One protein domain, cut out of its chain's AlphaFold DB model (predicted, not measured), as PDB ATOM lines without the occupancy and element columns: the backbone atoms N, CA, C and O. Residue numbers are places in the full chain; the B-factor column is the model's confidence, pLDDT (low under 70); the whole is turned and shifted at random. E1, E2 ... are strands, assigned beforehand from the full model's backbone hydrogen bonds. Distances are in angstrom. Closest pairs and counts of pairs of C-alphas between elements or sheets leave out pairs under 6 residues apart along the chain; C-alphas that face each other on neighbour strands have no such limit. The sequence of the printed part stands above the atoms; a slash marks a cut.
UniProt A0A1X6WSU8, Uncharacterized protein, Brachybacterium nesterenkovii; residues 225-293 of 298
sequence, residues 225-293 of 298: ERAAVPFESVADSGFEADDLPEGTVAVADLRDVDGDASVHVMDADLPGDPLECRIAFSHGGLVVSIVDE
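Overview. This is residues 225 to 293 of the 298 residues of an uncharacterized protein of Brachybacterium nesterenkovii (UniProt A0A1X6WSU8). There is little regular structure: a small three-stranded sheet has long loops about it, residues 225 to 247 passing beside edge strand E1 and residues 254 to 277 looping from E1 to the other edge, E2. The 69 printed residues include three named strands, E1 to E3 in chain order, and no named helix; the antiparallel sheet runs E1, E3, E2. The class is all strand, with 16 residues in named elements; the whole is compact, radius of gyration of the C-alphas 11.3 A, spanning 32 by 25 by 19 A.

Along the chain. Find C-alpha 248 at (162.163, 133.876, 299.719); from there E1 runs 13.2 A to residue 253. E2, residues 278 to 282, spans 13.2 A; E3, residues 287 to 291, spans 12.4 A to (166.121, 135.213, 298.938).

Arrangement. Residues 232 to 233 pair antiparallel with 250 to 251 of E1. E1 and E3 are antiparallel at 161 degrees, N 249 and O 290 within hydrogen-bond range at 2.8 A. Hairpin E2 and E3 is antiparallel at 148 degrees, N 289 and O 280 at 2.8 A.

Size, cuts and confidence. C-alphas 225 and 242, the farthest two, are 34.6 A apart. The printed part has no cut; link E1 to E2 is long; no printed residue is under 70 in pLDDT.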
ATOM      1  N   GLU A 225     161.765 144.001 273.104       72.81
ATOM      2  CA  GLU A 225     161.757 142.738 272.363       72.81
ATOM      3  C   GLU A 225     161.798 141.512 273.291       72.81
ATOM      4  O   GLU A 225     161.637 140.387 272.813       72.81
ATOM      5  N   ARG A 226     161.978 141.709 274.606       75.06
ATOM      6  CA  ARG A 226     162.056 140.637 275.607       75.06
ATOM      7  C   ARG A 226     160.753 140.516 276.389       75.06
ATOM      8  O   ARG A 226     160.148 141.501 276.810       75.06
ATOM      9  N   ALA A 227     160.314 139.279 276.610       84.44
ATOM     10  CA  ALA A 227     159.192 139.013 277.497       84.44
ATOM     11  C   ALA A 227     159.669 139.126 278.953       84.44
ATOM     12  O   ALA A 227     160.168 138.157 279.519       84.44
ATOM     13  N   ALA A 228     159.533 140.311 279.543       89.88
ATOM     14  CA  ALA A 228     159.865 140.524 280.946       89.88
ATOM     15  C   ALA A 228     158.815 139.864 281.854       89.88
ATOM     16  O   ALA A 228     157.617 140.153 281.757       89.88
ATOM     17  N   VAL A 229     159.272 138.993 282.747       93.06
ATOM     18  CA  VAL A 229     158.454 138.348 283.773       93.06
ATOM     19  C   VAL A 229     158.725 139.058 285.097       93.06
ATOM     20  O   VAL A 229     159.878 139.111 285.531       93.06
ATOM     21  N   PRO A 230     157.700 139.663 285.722       93.31
ATOM     22  CA  PRO A 230     157.893 140.410 286.951       93.31
ATOM     23  C   PRO A 230     158.167 139.465 288.121       93.31
ATOM     24  O   PRO A 230     157.660 138.344 288.167       93.31
ATOM     25  N   PHE A 231     158.919 139.966 289.097       93.62
ATOM     26  CA  PHE A 231     158.942 139.373 290.424       93.62
ATOM     27  C   PHE A 231     157.677 139.780 291.185       93.62
ATOM     28  O   PHE A 231     157.345 140.963 291.276       93.62
ATOM     29  N   GLU A 232     156.980 138.794 291.734       93.38
ATOM     30  CA  GLU A 232     155.809 138.971 292.589       93.38
ATOM     31  C   GLU A 232     156.170 138.639 294.036       93.38
ATOM     32  O   GLU A 232     157.025 137.790 294.297       93.38
ATOM     33  N   SER A 233     155.513 139.289 294.999       91.25
ATOM     34  CA  SER A 233     155.674 138.918 296.406       91.25
ATOM     35  C   SER A 233     155.195 137.477 296.626       91.25
ATOM     36  O   SER A 233     154.262 137.025 295.959       91.25
ATOM     37  N   VAL A 234     155.769 136.754 297.593       89.69
ATOM     38  CA  VAL A 234     155.318 135.380 297.913       89.69
ATOM     39  C   VAL A 234     153.819 135.326 298.241       89.69
ATOM     40  O   VAL A 234     153.138 134.364 297.906       89.69
ATOM     41  N   ALA A 235     153.277 136.383 298.853       88.12
ATOM     42  CA  ALA A 235     151.857 136.457 299.188       88.12
ATOM     43  C   ALA A 235     150.941 136.550 297.953       88.12
ATOM     44  O   ALA A 235     149.775 136.154 298.035       88.12
ATOM     45  N   ASP A 236     151.455 137.069 296.837       89.81
ATOM     46  CA  ASP A 236     150.700 137.307 295.606       89.81
ATOM     47  C   ASP A 236     150.987 136.260 294.513       89.81
ATOM     48  O   ASP A 236     150.153 136.075 293.629       89.81
ATOM     49  N   SER A 237     152.107 135.535 294.608       87.12
ATOM     50  CA  SER A 237     152.592 134.599 293.580       87.12
ATOM     51  C   SER A 237     151.821 133.274 293.505       87.12
ATOM     52  O   SER A 237     151.943 132.522 292.539       87.12
ATOM     53  N   GLY A 238     151.029 132.954 294.533       88.69
ATOM     54  CA  GLY A 238     150.268 131.704 294.613       88.69
ATOM     55  C   GLY A 238     151.107 130.458 294.918       88.69
ATOM     56  O   GLY A 238     150.569 129.350 294.856       88.69
ATOM     57  N   PHE A 239     152.389 130.623 295.254       91.50
ATOM     58  CA  PHE A 239     153.222 129.563 295.819       91.50
ATOM     59  C   PHE A 239     152.993 129.442 297.327       91.50
ATOM     60  O   PHE A 239     152.817 130.438 298.028       91.50
ATOM     61  N   GLU A 240     153.031 128.215 297.836       89.88
ATOM     62  CA  GLU A 240     153.105 127.984 299.275       89.88
ATOM     63  C   GLU A 240     154.559 128.173 299.734       89.88
ATOM     64  O   GLU A 240     155.496 127.835 299.011       89.88
ATOM     65  N   ALA A 241     154.765 128.697 300.946       84.38
ATOM     66  CA  ALA A 241     156.111 128.962 301.463       84.38
ATOM     67  C   ALA A 241     156.982 127.693 301.549       84.38
ATOM     68  O   ALA A 241     158.187 127.772 301.345       84.38
ATOM     69  N   ASP A 242     156.365 126.531 301.792       86.19
ATOM     70  CA  ASP A 242     157.053 125.235 301.867       86.19
ATOM     71  C   ASP A 242     157.560 124.737 300.493       86.19
ATOM     72  O   ASP A 242     158.392 123.834 300.444       86.19
ATOM     73  N   ASP A 243     157.070 125.308 299.383       88.50
ATOM     74  CA  ASP A 243     157.487 124.963 298.013       88.50
ATOM     75  C   ASP A 243     158.624 125.869 297.494       88.50
ATOM     76  O   ASP A 243     159.072 125.730 296.349       88.50
ATOM     77  N   LEU A 244     159.066 126.832 298.307       92.00
ATOM     78  CA  LEU A 244     160.067 127.832 297.956       92.00
ATOM     79  C   LEU A 244     161.299 127.722 298.862       92.00
ATOM     80  O   LEU A 244     161.199 127.248 299.994       92.00
ATOM     81  N   PRO A 245     162.467 128.192 298.393       91.31
ATOM     82  CA  PRO A 245     163.639 128.333 299.246       91.31
ATOM     83  C   PRO A 245     163.331 129.159 300.503       91.31
ATOM     84  O   PRO A 245     162.606 130.157 300.450       91.31
ATOM     85  N   GLU A 246     163.902 128.758 301.637       90.56
ATOM     86  CA  GLU A 246     163.776 129.501 302.891       90.56
ATOM     87  C   GLU A 246     164.267 130.950 302.712       90.56
ATOM     88  O   GLU A 246     165.258 131.194 302.026       90.56
ATOM     89  N   GLY A 247     163.543 131.918 303.286       91.31
ATOM     90  CA  GLY A 247     163.861 133.346 303.150       91.31
ATOM     91  C   GLY A 247     163.444 133.984 301.817       91.31
ATOM     92  O   GLY A 247     163.823 135.122 301.543       91.31
ATOM     93  N   THR A 248     162.667 133.292 300.973       93.81
ATOM     94  CA  THR A 248     162.163 133.876 299.719       93.81
ATOM     95  C   THR A 248     161.251 135.079 299.988       93.81
ATOM     96  O   THR A 248     160.241 134.964 300.683       93.81
ATOM     97  N   VAL A 249     161.576 136.225 299.384       93.44
ATOM     98  CA  VAL A 249     160.802 137.478 299.478       93.44
ATOM     99  C   VAL A 249     160.033 137.796 298.195       93.44
ATOM    100  O   VAL A 249     158.957 138.396 298.255       93.44
ATOM    101  N   ALA A 250     160.537 137.353 297.042       94.62
ATOM    102  CA  ALA A 250     159.883 137.535 295.753       94.62
ATOM    103  C   ALA A 250     160.166 136.364 294.803       94.62
ATOM    104  O   ALA A 250     161.206 135.714 294.898       94.62
ATOM    105  N   VAL A 251     159.240 136.098 293.882       95.94
ATOM    106  CA  VAL A 251     159.282 134.955 292.962       95.94
ATOM    107  C   VAL A 251     158.905 135.388 291.553       95.94
ATOM    108  O   VAL A 251     157.959 136.148 291.368       95.94
ATOM    109  N   ALA A 252     159.610 134.860 290.559       96.56
ATOM    110  CA  ALA A 252     159.216 134.904 289.159       96.56
ATOM    111  C   ALA A 252     158.989 133.474 288.640       96.56
ATOM    112  O   ALA A 252     159.879 132.620 288.725       96.56
ATOM    113  N   ASP A 253     157.793 133.205 288.108       96.31
ATOM    114  CA  ASP A 253     157.406 131.896 287.569       96.31
ATOM    115  C   ASP A 253     157.562 131.853 286.044       96.31
ATOM    116  O   ASP A 253     156.847 132.528 285.300       96.31
ATOM    117  N   LEU A 254     158.489 131.021 285.574       95.94
ATOM    118  CA  LEU A 254     158.806 130.834 284.160       95.94
ATOM    119  C   LEU A 254     158.272 129.495 283.621       95.94
ATOM    120  O   LEU A 254     158.586 129.088 282.496       95.94
ATOM    121  N   ARG A 255     157.450 128.767 284.386       95.06
ATOM    122  CA  ARG A 255     156.954 127.444 283.974       95.06
ATOM    123  C   ARG A 255     156.053 127.509 282.748       95.06
ATOM    124  O   ARG A 255     156.132 126.599 281.922       95.06
ATOM    125  N   ASP A 256     155.306 128.593 282.568       92.12
ATOM    126  CA  ASP A 256     154.339 128.768 281.475       92.12
ATOM    127  C   ASP A 256     154.751 129.824 280.430       92.12
ATOM    128  O   ASP A 256     153.944 130.191 279.575       92.12
ATOM    129  N   VAL A 257     156.005 130.295 280.459       89.50
ATOM    130  CA  VAL A 257     156.507 131.290 279.493       89.50
ATOM    131  C   VAL A 257     157.356 130.663 278.391       89.50
ATOM    132  O   VAL A 257     158.000 129.629 278.580       89.50
ATOM    133  N   ASP A 258     157.371 131.277 277.215       81.38
ATOM    134  CA  ASP A 258     158.240 130.833 276.126       81.38
ATOM    135  C   ASP A 258     159.729 131.070 276.460       81.38
ATOM    136  O   ASP A 258     160.077 131.782 277.405       81.38
ATOM    137  N   GLY A 259     160.626 130.440 275.694       77.31
ATOM    138  CA  GLY A 259     162.056 130.752 275.779       77.31
ATOM    139  C   GLY A 259     162.319 132.237 275.500       77.31
ATOM    140  O   GLY A 259     161.520 132.885 274.830       77.31
ATOM    141  N   ASP A 260     163.436 132.755 276.007       86.94
ATOM    142  CA  ASP A 260     163.856 134.167 275.930       86.94
ATOM    143  C   ASP A 260     163.095 135.138 276.844       86.94
ATOM    144  O   ASP A 260     163.322 136.348 276.797       86.94
ATOM    145  N   ALA A 261     162.233 134.622 277.725       91.88
ATOM    146  CA  ALA A 261     161.702 135.409 278.829       91.88
ATOM    147  C   ALA A 261     162.827 135.831 279.788       91.88
ATOM    148  O   ALA A 261     163.701 135.022 280.114       91.88
ATOM    149  N   SER A 262     162.795 137.082 280.246       92.88
ATOM    150  CA  SER A 262     163.790 137.643 281.159       92.88
ATOM    151  C   SER A 262     163.179 138.046 282.494       92.88
ATOM    152  O   SER A 262     162.042 138.507 282.562       92.88
ATOM    153  N   VAL A 263     163.952 137.897 283.564       93.38
ATOM    154  CA  VAL A 263     163.633 138.425 284.892       93.38
ATOM    155  C   VAL A 263     164.700 139.441 285.285       93.38
ATOM    156  O   VAL A 263     165.900 139.210 285.108       93.38
ATOM    157  N   HIS A 264     164.253 140.587 285.790       91.62
ATOM    158  CA  HIS A 264     165.104 141.732 286.106       91.62
ATOM    159  C   HIS A 264     165.141 141.917 287.618       91.62
ATOM    160  O   HIS A 264     164.209 142.449 288.217       91.62
ATOM    161  N   VAL A 265     166.216 141.441 288.247       85.50
ATOM    162  CA  VAL A 265     166.359 141.464 289.713       85.50
ATOM    163  C   VAL A 265     166.419 142.898 290.238       85.50
ATOM    164  O   VAL A 265     165.822 143.204 291.264       85.50
ATOM    165  N   MET A 266     167.066 143.797 289.491       86.62
ATOM    166  CA  MET A 266     167.196 145.214 289.854       86.62
ATOM    167  C   MET A 266     165.875 145.991 289.811       86.62
ATOM    168  O   MET A 266     165.780 147.050 290.429       86.62
ATOM    169  N   ASP A 267     164.866 145.468 289.112       86.81
ATOM    170  CA  ASP A 267     163.548 146.095 288.986       86.81
ATOM    171  C   ASP A 267     162.524 145.523 289.979       86.81
ATOM    172  O   ASP A 267     161.374 145.971 290.015       86.81
ATOM    173  N   ALA A 268     162.916 144.527 290.779       87.06
ATOM    174  CA  ALA A 268     162.049 143.926 291.779       87.06
ATOM    175  C   ALA A 268     161.789 144.901 292.943       87.06
ATOM    176  O   ALA A 268     162.696 145.564 293.447       87.06
ATOM    177  N   ASP A 269     160.535 144.964 293.400       86.75
ATOM    178  CA  ASP A 269     160.143 145.755 294.575       86.75
ATOM    179  C   ASP A 269     160.498 144.982 295.856       86.75
ATOM    180  O   ASP A 269     159.674 144.259 296.421       86.75
ATOM    181  N   LEU A 270     161.771 145.061 296.258       86.31
ATOM    182  CA  LEU A 270     162.338 144.302 297.374       86.31
ATOM    183  C   LEU A 270     162.389 145.116 298.674       86.31
ATOM    184  O   LEU A 270     162.638 146.326 298.647       86.31
ATOM    185  N   PRO A 271     162.239 144.467 299.843       78.94
ATOM    186  CA  PRO A 271     162.405 145.105 301.145       78.94
ATOM    187  C   PRO A 271     163.894 145.292 301.520       78.94
ATOM    188  O   PRO A 271     164.277 144.995 302.639       78.94
ATOM    189  N   GLY A 272     164.753 145.786 300.622       83.75
ATOM    190  CA  GLY A 272     166.196 145.885 300.888       83.75
ATOM    191  C   GLY A 272     167.025 146.382 299.704       83.75
ATOM    192  O   GLY A 272     166.471 146.866 298.716       83.75
ATOM    193  N   ASP A 273     168.355 146.290 299.821       84.94
ATOM    194  CA  ASP A 273     169.260 146.468 298.680       84.94
ATOM    195  C   ASP A 273     169.242 145.184 297.826       84.94
ATOM    196  O   ASP A 273     169.613 144.124 298.335       84.94
ATOM    197  N   PRO A 274     168.851 145.236 296.537       83.81
ATOM    198  CA  PRO A 274     168.859 144.066 295.657       83.81
ATOM    199  C   PRO A 274     170.225 143.372 295.545       83.81
ATOM    200  O   PRO A 274     170.278 142.190 295.215       83.81
ATOM    201  N   LEU A 275     171.325 144.088 295.810       85.06
ATOM    202  CA  LEU A 275     172.684 143.536 295.794       85.06
ATOM    203  C   LEU A 275     173.032 142.717 297.042       85.06
ATOM    204  O   LEU A 275     174.032 141.999 297.029       85.06
ATOM    205  N   GLU A 276     172.248 142.839 298.112       86.62
ATOM    206  CA  GLU A 276     172.394 142.037 299.333       86.62
ATOM    207  C   GLU A 276     171.536 140.761 299.278       86.62
ATOM    208  O   GLU A 276     171.719 139.853 300.088       86.62
ATOM    209  N   CYS A 277     170.642 140.651 298.291       88.38
ATOM    210  CA  CYS A 277     169.825 139.466 298.069       88.38
ATOM    211  C   CYS A 277     170.559 138.394 297.249       88.38
ATOM    212  O   CYS A 277     171.470 138.676 296.468       88.38
ATOM    213  N   ARG A 278     170.097 137.146 297.372       91.56
ATOM    214  CA  ARG A 278     170.554 136.015 296.557       91.56
ATOM    215  C   ARG A 278     169.449 135.482 295.667       91.56
ATOM    216  O   ARG A 278     168.272 135.523 296.010       91.56
ATOM    217  N   ILE A 279     169.846 134.921 294.538       93.88
ATOM    218  CA  ILE A 279     168.961 134.222 293.620       93.88
ATOM    219  C   ILE A 279     169.040 132.729 293.910       93.88
ATOM    220  O   ILE A 279     170.118 132.131 293.884       93.88
ATOM    221  N   ALA A 280     167.878 132.128 294.129       94.69
ATOM    222  CA  ALA A 280     167.708 130.692 294.245       94.69
ATOM    223  C   ALA A 280     166.784 130.170 293.142       94.69
ATOM    224  O   ALA A 280     165.872 130.855 292.672       94.69
ATOM    225  N   PHE A 281     167.025 128.931 292.734       95.56
ATOM    226  CA  PHE A 281     166.288 128.259 291.675       95.56
ATOM    227  C   PHE A 281     165.500 127.089 292.257       95.56
ATOM    228  O   PHE A 281     166.028 126.319 293.054       95.56
ATOM    229  N   SER A 282     164.251 126.917 291.830       94.75
ATOM    230  CA  SER A 282     163.445 125.741 292.168       94.75
ATOM    231  C   SER A 282     162.677 125.233 290.946       94.75
ATOM    232  O   SER A 282     162.740 125.819 289.860       94.75
ATOM    233  N   HIS A 283     161.988 124.097 291.092       95.19
ATOM    234  CA  HIS A 283     161.171 123.499 290.028       95.19
ATOM    235  C   HIS A 283     161.950 123.266 288.717       95.19
ATOM    236  O   HIS A 283     161.522 123.680 287.637       95.19
ATOM    237  N   GLY A 284     163.127 122.635 288.813       94.38
ATOM    238  CA  GLY A 284     164.016 122.422 287.663       94.38
ATOM    239  C   GLY A 284     164.595 123.724 287.102       94.38
ATOM    240  O   GLY A 284     164.865 123.818 285.907       94.38
ATOM    241  N   GLY A 285     164.722 124.746 287.945       95.81
ATOM    242  CA  GLY A 285     165.219 126.065 287.576       95.81
ATOM    243  C   GLY A 285     164.213 126.956 286.865       95.81
ATOM    244  O   GLY A 285     164.609 128.004 286.381       95.81
ATOM    245  N   LEU A 286     162.933 126.588 286.783       97.00
ATOM    246  CA  LEU A 286     161.897 127.400 286.125       97.00
ATOM    247  C   LEU A 286     161.174 128.359 287.073       97.00
ATOM    248  O   LEU A 286     160.310 129.112 286.639       97.00
ATOM    249  N   VAL A 287     161.504 128.328 288.359       96.56
ATOM    250  CA  VAL A 287     161.031 129.304 289.337       96.56
ATOM    251  C   VAL A 287     162.261 129.979 289.923       96.56
ATOM    252  O   VAL A 287     163.132 129.310 290.484       96.56
ATOM    253  N   VAL A 288     162.343 131.297 289.746       96.62
ATOM    254  CA  VAL A 288     163.453 132.127 290.220       96.62
ATOM    255  C   VAL A 288     162.986 132.851 291.469       96.62
ATOM    256  O   VAL A 288     161.989 133.569 291.436       96.62
ATOM    257  N   SER A 289     163.685 132.641 292.575       95.50
ATOM    258  CA  SER A 289     163.360 133.214 293.880       95.50
ATOM    259  C   SER A 289     164.438 134.206 294.283       95.50
ATOM    260  O   SER A 289     165.626 133.915 294.145       95.50
ATOM    261  N   ILE A 290     164.025 135.361 294.792       94.25
ATOM    262  CA  ILE A 290     164.907 136.299 295.480       94.25
ATOM    263  C   ILE A 290     164.818 135.972 296.965       94.25
ATOM    264  O   ILE A 290     163.733 136.013 297.548       94.25
ATOM    265  N   VAL A 291     165.955 135.616 297.546       92.56
ATOM    266  CA  VAL A 291     166.121 135.213 298.938       92.56
ATOM    267  C   VAL A 291     166.853 136.317 299.683       92.56
ATOM    268  O   VAL A 291     167.909 136.780 299.246       92.56
ATOM    269  N   ASP A 292     166.280 136.726 300.807       88.75
ATOM    270  CA  ASP A 292     166.891 137.660 301.743       88.75
ATOM    271  C   ASP A 292     167.491 136.868 302.914       88.75
ATOM    272  O   ASP A 292     166.771 136.185 303.647       88.75
ATOM    273  N   GLU A 293     168.818 136.920 303.073       71.31
ATOM    274  CA  GLU A 293     169.514 136.183 304.136       71.31
ATOM    275  C   GLU A 293     169.191 136.718 305.536       71.31
ATOM    276  O   GLU A 293     169.254 135.957 306.501       71.31
TER     277      GLU A 293